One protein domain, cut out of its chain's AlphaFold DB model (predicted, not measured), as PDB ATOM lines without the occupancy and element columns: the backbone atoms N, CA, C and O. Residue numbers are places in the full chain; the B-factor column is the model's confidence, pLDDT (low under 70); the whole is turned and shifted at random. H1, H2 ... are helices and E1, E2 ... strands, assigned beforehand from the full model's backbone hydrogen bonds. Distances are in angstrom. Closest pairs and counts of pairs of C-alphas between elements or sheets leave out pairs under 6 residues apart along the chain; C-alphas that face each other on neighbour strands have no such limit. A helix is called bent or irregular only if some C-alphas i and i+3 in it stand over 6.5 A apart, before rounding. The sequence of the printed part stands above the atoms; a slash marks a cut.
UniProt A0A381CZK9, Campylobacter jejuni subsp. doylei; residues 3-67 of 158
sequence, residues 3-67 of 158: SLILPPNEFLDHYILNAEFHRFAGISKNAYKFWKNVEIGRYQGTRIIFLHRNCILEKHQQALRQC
ATOM      1  N   SER A   3     -34.835 -15.747 -30.178       93.69
ATOM      2  CA  SER A   3     -35.171 -17.162 -29.998       93.69
ATOM      3  C   SER A   3     -36.459 -17.454 -30.746       93.69
ATOM      4  O   SER A   3     -37.507 -16.935 -30.373       93.69
ATOM      5  N   LEU A   4     -36.375 -18.295 -31.770       96.38
ATOM      6  CA  LEU A   4     -37.498 -18.665 -32.621       96.38
ATOM      7  C   LEU A   4     -38.024 -20.055 -32.264       96.38
ATOM      8  O   LEU A   4     -37.259 -20.957 -31.903       96.38
ATOM      9  N   ILE A   5     -39.343 -20.207 -32.371       97.38
ATOM     10  CA  ILE A   5     -39.977 -21.518 -32.447       97.38
ATOM     11  C   ILE A   5     -40.046 -21.880 -33.926       97.38
ATOM     12  O   ILE A   5     -40.743 -21.209 -34.680       97.38
ATOM     13  N   LEU A   6     -39.295 -22.903 -34.321       97.69
ATOM     14  CA  LEU A   6     -39.271 -23.397 -35.693       97.69
ATOM     15  C   LEU A   6     -40.596 -24.126 -35.979       97.69
ATOM     16  O   LEU A   6     -40.968 -25.006 -35.184       97.69
ATOM     17  N   PRO A   7     -41.309 -23.798 -37.072       97.12
ATOM     18  CA  PRO A   7     -42.399 -24.608 -37.588       97.12
ATOM     19  C   PRO A   7     -41.946 -26.058 -37.800       97.12
ATOM     20  O   PRO A   7     -40.795 -26.291 -38.169       97.12
ATOM     21  N   PRO A   8     -42.819 -27.059 -37.602       95.75
ATOM     22  CA  PRO A   8     -42.421 -28.468 -37.659       95.75
ATOM     23  C   PRO A   8     -41.857 -28.934 -39.011       95.75
ATOM     24  O   PRO A   8     -41.111 -29.912 -39.051       95.75
ATOM     25  N   ASN A   9     -42.200 -28.235 -40.096       95.00
ATOM     26  CA  ASN A   9     -41.719 -28.492 -41.452       95.00
ATOM     27  C   ASN A   9     -40.564 -27.573 -41.889       95.00
ATOM     28  O   ASN A   9     -40.089 -27.722 -43.013       95.00
ATOM     29  N   GLU A  10     -40.101 -26.641 -41.047       97.75
ATOM     30  CA  GLU A  10     -38.951 -25.796 -41.384       97.75
ATOM     31  C   GLU A  10     -37.669 -26.638 -41.385       97.75
ATOM     32  O   GLU A  10     -37.308 -27.251 -40.371       97.75
ATOM     33  N   PHE A  11     -36.991 -26.665 -42.536       98.25
ATOM     34  CA  PHE A  11     -35.725 -27.371 -42.709       98.25
ATOM     35  C   PHE A  11     -34.577 -26.653 -41.993       98.25
ATOM     36  O   PHE A  11     -34.514 -25.427 -41.917       98.25
ATOM     37  N   LEU A  12     -33.617 -27.429 -41.499       98.38
ATOM     38  CA  LEU A  12     -32.498 -26.941 -40.689       98.38
ATOM     39  C   LEU A  12     -31.277 -26.491 -41.515       98.38
ATOM     40  O   LEU A  12     -30.159 -26.455 -40.999       98.38
ATOM     41  N   ASP A  13     -31.471 -26.122 -42.780       98.00
ATOM     42  CA  ASP A  13     -30.425 -25.769 -43.755       98.00
ATOM     43  C   ASP A  13     -29.490 -24.668 -43.232       98.00
ATOM     44  O   ASP A  13     -28.259 -24.762 -43.293       98.00
ATOM     45  N   HIS A  14     -30.078 -23.625 -42.648       97.88
ATOM     46  CA  HIS A  14     -29.352 -22.467 -42.126       97.88
ATOM     47  C   HIS A  14     -28.931 -22.620 -40.664       97.88
ATOM     48  O   HIS A  14     -28.416 -21.676 -40.061       97.88
ATOM     49  N   TYR A  15     -29.099 -23.812 -40.101       98.38
ATOM     50  CA  TYR A  15     -28.849 -24.097 -38.701       98.38
ATOM     51  C   TYR A  15     -27.734 -25.130 -38.511       98.38
ATOM     52  O   TYR A  15     -27.377 -25.902 -39.406       98.38
ATOM     53  N   ILE A  16     -27.176 -25.132 -37.304       98.06
ATOM     54  CA  ILE A  16     -26.311 -26.192 -36.784       98.06
ATOM     55  C   ILE A  16     -26.799 -26.632 -35.410       98.06
ATOM     56  O   ILE A  16     -27.391 -25.858 -34.651       98.06
ATOM     57  N   LEU A  17     -26.517 -27.882 -35.061       98.44
ATOM     58  CA  LEU A  17     -26.874 -28.427 -33.763       98.44
ATOM     59  C   LEU A  17     -25.906 -27.920 -32.682       98.44
ATOM     60  O   LEU A  17     -24.724 -28.259 -32.693       98.44
ATOM     61  N   ASN A  18     -26.411 -27.185 -31.682       98.19
ATOM     62  CA  ASN A  18     -25.569 -26.658 -30.599       98.19
ATOM     63  C   ASN A  18     -24.815 -27.773 -29.852       98.19
ATOM     64  O   ASN A  18     -23.656 -27.591 -29.496       98.19
ATOM     65  N   ALA A  19     -25.463 -28.927 -29.633       97.75
ATOM     66  CA  ALA A  19     -24.885 -30.087 -28.937       97.75
ATOM     67  C   ALA A  19     -23.625 -30.653 -29.620       97.75
ATOM     68  O   ALA A  19     -22.764 -31.213 -28.946       97.75
ATOM     69  N   GLU A  20     -23.524 -30.504 -30.940       98.25
ATOM     70  CA  GLU A  20     -22.350 -30.887 -31.723       98.25
ATOM     71  C   GLU A  20     -21.340 -29.733 -31.751       98.25
ATOM     72  O   GLU A  20     -20.183 -29.892 -31.359       98.25
ATOM     73  N   PHE A  21     -21.814 -28.538 -32.104       98.38
ATOM     74  CA  PHE A  21     -20.987 -27.347 -32.252       98.38
ATOM     75  C   PHE A  21     -20.167 -27.013 -31.002       98.38
ATOM     76  O   PHE A  21     -18.967 -26.757 -31.099       98.38
ATOM     77  N   HIS A  22     -20.780 -27.040 -29.813       97.81
ATOM     78  CA  HIS A  22     -20.073 -26.649 -28.593       97.81
ATOM     79  C   HIS A  22     -18.920 -27.610 -28.252       97.81
ATOM     80  O   HIS A  22     -17.972 -27.204 -27.582       97.81
ATOM     81  N   ARG A  23     -18.993 -28.872 -28.706       97.69
ATOM     82  CA  ARG A  23     -17.931 -29.871 -28.522       97.69
ATOM     83  C   ARG A  23     -16.756 -29.579 -29.445       97.69
ATOM     84  O   ARG A  23     -15.635 -29.506 -28.957       97.69
ATOM     85  N   PHE A  24     -17.014 -29.315 -30.728       98.06
ATOM     86  CA  PHE A  24     -15.964 -28.917 -31.673       98.06
ATOM     87  C   PHE A  24     -15.314 -27.580 -31.309       98.06
ATOM     88  O   PHE A  24     -14.111 -27.408 -31.468       98.06
ATOM     89  N   ALA A  25     -16.091 -26.636 -30.777       97.00
ATOM     90  CA  ALA A  25     -15.577 -25.342 -30.343       97.00
ATOM     91  C   ALA A  25     -14.876 -25.378 -28.971       97.00
ATOM     92  O   ALA A  25     -14.286 -24.370 -28.584       97.00
ATOM     93  N   GLY A  26     -14.959 -26.482 -28.218       97.25
ATOM     94  CA  GLY A  26     -14.399 -26.576 -26.865       97.25
ATOM     95  C   GLY A  26     -15.025 -25.588 -25.871       97.25
ATOM     96  O   GLY A  26     -14.344 -25.096 -24.975       97.25
ATOM     97  N   ILE A  27     -16.311 -25.260 -26.034       97.38
ATOM     98  CA  ILE A  27     -17.020 -24.273 -25.205       97.38
ATOM     99  C   ILE A  27     -18.124 -24.919 -24.363       97.38
ATOM    100  O   ILE A  27     -18.634 -26.004 -24.654       97.38
ATOM    101  N   SER A  28     -18.547 -24.206 -23.316       97.50
ATOM    102  CA  SER A  28     -19.708 -24.601 -22.517       97.50
ATOM    103  C   SER A  28     -20.965 -24.717 -23.383       97.50
ATOM    104  O   SER A  28     -21.235 -23.865 -24.229       97.50
ATOM    105  N   LYS A  29     -21.809 -25.716 -23.100       96.56
ATOM    106  CA  LYS A  29     -23.108 -25.932 -23.765       96.56
ATOM    107  C   LYS A  29     -24.002 -24.685 -23.786       96.56
ATOM    108  O   LYS A  29     -24.818 -24.531 -24.693       96.56
ATOM    109  N   ASN A  30     -23.875 -23.819 -22.778       96.94
ATOM    110  CA  ASN A  30     -24.648 -22.584 -22.635       96.94
ATOM    111  C   ASN A  30     -23.886 -21.328 -23.094       96.94
ATOM    112  O   ASN A  30     -24.417 -20.232 -22.945       96.94
ATOM    113  N   ALA A  31     -22.673 -21.452 -23.644       96.69
ATOM    114  CA  ALA A  31     -21.838 -20.311 -24.026       96.69
ATOM    115  C   ALA A  31     -22.544 -19.360 -25.007       96.69
ATOM    116  O   ALA A  31     -22.450 -18.144 -24.848       96.69
ATOM    117  N   TYR A  32     -23.325 -19.908 -25.948       95.75
ATOM    118  CA  TYR A  32     -24.112 -19.135 -26.914       95.75
ATOM    119  C   TYR A  32     -25.052 -18.114 -26.251       95.75
ATOM    120  O   TYR A  32     -25.376 -17.098 -26.857       95.75
ATOM    121  N   LYS A  33     -25.483 -18.347 -24.999       95.56
ATOM    122  CA  LYS A  33     -26.398 -17.442 -24.289       95.56
ATOM    123  C   LYS A  33     -25.781 -16.079 -23.984       95.56
ATOM    124  O   LYS A  33     -26.510 -15.110 -23.807       95.56
ATOM    125  N   PHE A  34     -24.455 -16.016 -23.924       95.19
ATOM    126  CA  PHE A  34     -23.705 -14.806 -23.595       95.19
ATOM    127  C   PHE A  34     -23.204 -14.068 -24.842       95.19
ATOM    128  O   PHE A  34     -22.544 -13.037 -24.731       95.19
ATOM    129  N   TRP A  35     -23.489 -14.586 -26.039       94.44
ATOM    130  CA  TRP A  35     -23.090 -13.947 -27.287       94.44
ATOM    131  C   TRP A  35     -24.061 -12.821 -27.648       94.44
ATOM    132  O   TRP A  35     -25.283 -12.960 -27.542       94.44
ATOM    133  N   LYS A  36     -23.515 -11.691 -28.109       91.00
ATOM    134  CA  LYS A  36     -24.324 -10.623 -28.709       91.00
ATOM    135  C   LYS A  36     -24.852 -11.097 -30.067       91.00
ATOM    136  O   LYS A  36     -24.160 -11.816 -30.775       91.00
ATOM    137  N   ASN A  37     -26.074 -10.689 -30.414       91.50
ATOM    138  CA  ASN A  37     -26.721 -10.974 -31.705       91.50
ATOM    139  C   ASN A  37     -26.881 -12.465 -32.058       91.50
ATOM    140  O   ASN A  37     -26.946 -12.822 -33.226       91.50
ATOM    141  N   VAL A  38     -26.980 -13.341 -31.053       95.00
ATOM    142  CA  VAL A  38     -27.254 -14.762 -31.300       95.00
ATOM    143  C   VAL A  38     -28.705 -14.982 -31.743       95.00
ATOM    144  O   VAL A  38     -29.647 -14.452 -31.129       95.00
ATOM    145  N   GLU A  39     -28.857 -15.795 -32.783       97.06
ATOM    146  CA  GLU A  39     -30.126 -16.292 -33.303       97.06
ATOM    147  C   GLU A  39     -30.205 -17.798 -33.057       97.06
ATOM    148  O   GLU A  39     -29.368 -18.574 -33.530       97.06
ATOM    149  N   ILE A  40     -31.200 -18.211 -32.274       97.50
ATOM    150  CA  ILE A  40     -31.416 -19.615 -31.933       97.50
ATOM    151  C   ILE A  40     -32.791 -20.082 -32.393       97.50
ATOM    152  O   ILE A  40     -33.770 -19.339 -32.316       97.50
ATOM    153  N   GLY A  41     -32.857 -21.334 -32.828       97.50
ATOM    154  CA  GLY A  41     -34.087 -22.037 -33.165       97.50
ATOM    155  C   GLY A  41     -34.308 -23.229 -32.239       97.50
ATOM    156  O   GLY A  41     -33.359 -23.889 -31.804       97.50
ATOM    157  N   ARG A  42     -35.571 -23.516 -31.934       97.69
ATOM    158  CA  ARG A  42     -36.002 -24.788 -31.342       97.69
ATOM    159  C   ARG A  42     -37.373 -25.163 -31.887       97.69
ATOM    160  O   ARG A  42     -38.205 -24.284 -32.077       97.69
ATOM    161  N   TYR A  43     -37.648 -26.450 -32.056       98.00
ATOM    162  CA  TYR A  43     -39.018 -26.891 -32.321       98.00
ATOM    163  C   TYR A  43     -39.868 -26.771 -31.051       98.00
ATOM    164  O   TYR A  43     -39.351 -26.859 -29.927       98.00
ATOM    165  N   GLN A  44     -41.176 -26.580 -31.218       94.94
ATOM    166  CA  GLN A  44     -42.120 -26.466 -30.106       94.94
ATOM    167  C   GLN A  44     -42.030 -27.676 -29.160       94.94
ATOM    168  O   GLN A  44     -41.897 -28.815 -29.593       94.94
ATOM    169  N   GLY A  45     -42.056 -27.423 -27.848       92.19
ATOM    170  CA  GLY A  45     -41.986 -28.478 -26.827       92.19
ATOM    171  C   GLY A  45     -40.611 -29.141 -26.660       92.19
ATOM    172  O   GLY A  45     -40.485 -30.068 -25.865       92.19
ATOM    173  N   THR A  46     -39.564 -28.671 -27.351       94.31
ATOM    174  CA  THR A  46     -38.223 -29.276 -27.281       94.31
ATOM    175  C   THR A  46     -37.191 -28.373 -26.606       94.31
ATOM    176  O   THR A  46     -37.292 -27.146 -26.604       94.31
ATOM    177  N   ARG A  47     -36.162 -28.998 -26.019       93.75
ATOM    178  CA  ARG A  47     -34.986 -28.317 -25.440       93.75
ATOM    179  C   ARG A  47     -33.751 -28.399 -26.343       93.75
ATOM    180  O   ARG A  47     -32.661 -28.007 -25.925       93.75
ATOM    181  N   ILE A  48     -33.905 -28.953 -27.544       97.50
ATOM    182  CA  ILE A  48     -32.830 -29.055 -28.528       97.50
ATOM    183  C   ILE A  48     -32.642 -27.675 -29.151       97.50
ATOM    184  O   ILE A  48     -33.604 -27.058 -29.597       97.50
ATOM    185  N   ILE A  49     -31.406 -27.182 -29.114       97.94
ATOM    186  CA  ILE A  49     -31.063 -25.831 -29.551       97.94
ATOM    187  C   ILE A  49     -30.296 -25.915 -30.859       97.94
ATOM    188  O   ILE A  49     -29.278 -26.610 -30.950       97.94
ATOM    189  N   PHE A  50     -30.772 -25.146 -31.823       98.44
ATOM    190  CA  PHE A  50     -30.123 -24.906 -33.092       98.44
ATOM    191  C   PHE A  50     -29.580 -23.482 -33.111       98.44
ATOM    192  O   PHE A  50     -30.264 -22.552 -32.685       98.44
ATOM    193  N   LEU A  51     -28.343 -23.314 -33.569       98.06
ATOM    194  CA  LEU A  51     -27.736 -22.000 -33.773       98.06
ATOM    195  C   LEU A  51     -27.832 -21.665 -35.254       98.06
ATOM    196  O   LEU A  51     -27.490 -22.509 -36.085       98.06
ATOM    197  N   HIS A  52     -28.300 -20.467 -35.588       98.00
ATOM    198  CA  HIS A  52     -28.291 -20.030 -36.977       98.00
ATOM    199  C   HIS A  52     -26.841 -19.767 -37.418       98.00
ATOM    200  O   HIS A  52     -26.027 -19.224 -36.668       98.00
ATOM    201  N   ARG A  53     -26.487 -20.163 -38.641       96.69
ATOM    202  CA  ARG A  53     -25.102 -20.108 -39.141       96.69
ATOM    203  C   ARG A  53     -24.537 -18.684 -39.187       96.69
ATOM    204  O   ARG A  53     -23.345 -18.505 -38.965       96.69
ATOM    205  N   ASN A  54     -25.386 -17.680 -39.429       95.06
ATOM    206  CA  ASN A  54     -24.982 -16.266 -39.508       95.06
ATOM    207  C   ASN A  54     -24.434 -15.692 -38.187       95.06
ATOM    208  O   ASN A  54     -23.691 -14.716 -38.219       95.06
ATOM    209  N   CYS A  55     -24.799 -16.261 -37.034       94.94
ATOM    210  CA  CYS A  55     -24.478 -15.690 -35.729       94.94
ATOM    211  C   CYS A  55     -23.264 -16.360 -35.075       94.94
ATOM    212  O   CYS A  55     -22.946 -16.084 -33.915       94.94
ATOM    213  N   ILE A  56     -22.601 -17.277 -35.787       96.12
ATOM    214  CA  ILE A  56     -21.379 -17.911 -35.309       96.12
ATOM    215  C   ILE A  56     -20.223 -16.918 -35.423       96.12
ATOM    216  O   ILE A  56     -19.933 -16.386 -36.489       96.12
ATOM    217  N   LEU A  57     -19.560 -16.677 -34.293       94.88
ATOM    218  CA  LEU A  57     -18.427 -15.761 -34.203       94.88
ATOM    219  C   LEU A  57     -17.258 -16.243 -35.071       94.88
ATOM    220  O   LEU A  57     -16.988 -17.443 -35.123       94.88
ATOM    221  N   GLU A  58     -16.495 -15.305 -35.636       95.06
ATOM    222  CA  GLU A  58     -15.349 -15.605 -36.509       95.06
ATOM    223  C   GLU A  58     -14.351 -16.581 -35.863       95.06
ATOM    224  O   GLU A  58     -13.936 -17.573 -36.458       95.06
ATOM    225  N   LYS A  59     -14.074 -16.391 -34.566       95.50
ATOM    226  CA  LYS A  59     -13.202 -17.275 -33.773       95.50
ATOM    227  C   LYS A  59     -13.652 -18.744 -33.709       95.50
ATOM    228  O   LYS A  59     -12.881 -19.597 -33.281       95.50
ATOM    229  N   HIS A  60     -14.895 -19.049 -34.079       96.81
ATOM    230  CA  HIS A  60     -15.470 -20.394 -34.057       96.81
ATOM    231  C   HIS A  60     -15.811 -20.938 -35.454       96.81
ATOM    232  O   HIS A  60     -16.433 -21.997 -35.556       96.81
ATOM    233  N   GLN A  61     -15.365 -20.286 -36.533       96.06
ATOM    234  CA  GLN A  61     -15.602 -20.750 -37.906       96.06
ATOM    235  C   GLN A  61     -15.018 -22.141 -38.184       96.06
ATOM    236  O   GLN A  61     -15.602 -22.930 -38.925       96.06
ATOM    237  N   GLN A  62     -13.899 -22.491 -37.543       96.81
ATOM    238  CA  GLN A  62     -13.327 -23.832 -37.665       96.81
ATOM    239  C   GLN A  62     -14.267 -24.914 -37.116       96.81
ATOM    240  O   GLN A  62     -14.456 -25.940 -37.761       96.81
ATOM    241  N   ALA A  63     -14.902 -24.664 -35.967       97.44
ATOM    242  CA  ALA A  63     -15.881 -25.581 -35.388       97.44
ATOM    243  C   ALA A  63     -17.166 -25.647 -36.229       97.44
ATOM    244  O   ALA A  63     -17.735 -26.724 -36.394       97.44
ATOM    245  N   LEU A  64     -17.596 -24.519 -36.813       97.00
ATOM    246  CA  LEU A  64     -18.743 -24.484 -37.725       97.00
ATOM    247  C   LEU A  64     -18.539 -25.411 -38.929       97.00
ATOM    248  O   LEU A  64     -19.443 -26.170 -39.268       97.00
ATOM    249  N   ARG A  65     -17.353 -25.381 -39.551       96.75
ATOM    250  CA  ARG A  65     -17.025 -26.229 -40.711       96.75
ATOM    251  C   ARG A  65     -17.005 -27.727 -40.397       96.75
ATOM    252  O   ARG A  65     -17.184 -28.526 -41.307       96.75
ATOM    253  N   GLN A  66     -16.788 -28.101 -39.137       97.25
ATOM    254  CA  GLN A  66     -16.801 -29.498 -38.691       97.25
ATOM    255  C   GLN A  66     -18.208 -30.008 -38.362       97.25
ATOM    256  O   GLN A  66     -18.409 -31.217 -38.269       97.25
ATOM    257  N   CYS A  67     -19.183 -29.112 -38.178       97.50
ATOM    258  CA  CYS A  67     -20.549 -29.505 -37.855       97.50
ATOM    259  C   CYS A  67     -21.230 -30.208 -39.032       97.50
ATOM    260  O   CYS A  67     -21.055 -29.858 -40.202       97.50
TER     261      CYS A  67
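Overview. This is residues 3 to 67 of the 158 residues of a protein of Campylobacter jejuni subsp. doylei (UniProt A0A381CZK9). A small, twisted sheet of four short strands, E1, E3, E4 and E2, reaches from one end of the domain to its middle, and the helices H1 and H3 meet at about a right angle to make the other end, beyond E4 and E2. H2, a short helix, grazes the sheet, while the links of residues 7 to 14 and 44 to 49 loop out from the strands. The printed part has 65 residues, with three named helices and four named strands in the order E1 E2 H1 H2 E3 E4 H3; the class is mixed, helices and strands. The sheet's order is E1 E3 E4 E2, and it is mixed, with E1 and E3 parallel and the other neighbours antiparallel. The whole is compact, with a radius of gyration of the C-alphas of 11.2 A and spans of 31 by 21 by 20 A.

Along the chain. E1, residues 3 to 6, begins at C-alpha 3 (-35.171, -17.162, -29.998) and is 9.4 A long. E2, residues 15 to 17, measures 6.9 A, and H1, residues 18 to 24, measures 9.9 A. H2, residues 31 to 34, measures 5.8 A. E3, residues 39 to 43, begins at C-alpha 39 (-30.126, -16.292, -33.303) and is 13.9 A long. E4, residues 50 to 52, measures 6.5 A. H3, residues 58 to 66, measures 14.1 A and ends at C-alpha 66 (-16.801, -29.498, -38.691); it is irregular, with C-alphas 59 and 62 7.6 A apart.

Arrangement. E1, an edge strand, is parallel to E3, with N 4 and O 40 2.9 A apart, within hydrogen-bond range. E3 and E4 form a hairpin, with N 41 and O 50 at 2.9 A. E4 and E2, the other edge strand, are antiparallel, with N 16 and O 51 at 2.9 A. E2, H1, H2 and E3 make a split strand-helix-strand unit, two strands running the same way with E4 between them in the sheet; its crossover is right-handed. H1 is on the sheet but only grazes it, with residues 18 to 21. H2 is only just on it, with 5 pairs of C-alphas within 10 A, and only grazes it with residues 32 to 33. H3 is not on the sheet. H1 and H3 touch, about perpendicular at 82 degrees; their closest C-alphas, those of Phe 24 and Ala 63, are 5.0 A apart. H2 and H3 are apart. Of the O i to N i+4 pairs, 2 of 3 in H1 and 3 of 5 in H3 are within hydrogen-bond range; H2 is too short for such a pair.

Size, cuts and confidence. The two C-alphas farthest apart, those of Gly 45 and Lys 59, are 31.7 A from each other. The printed part has no cut and no long link. Its mean pLDDT is 96.6, and no printed residue is under 70.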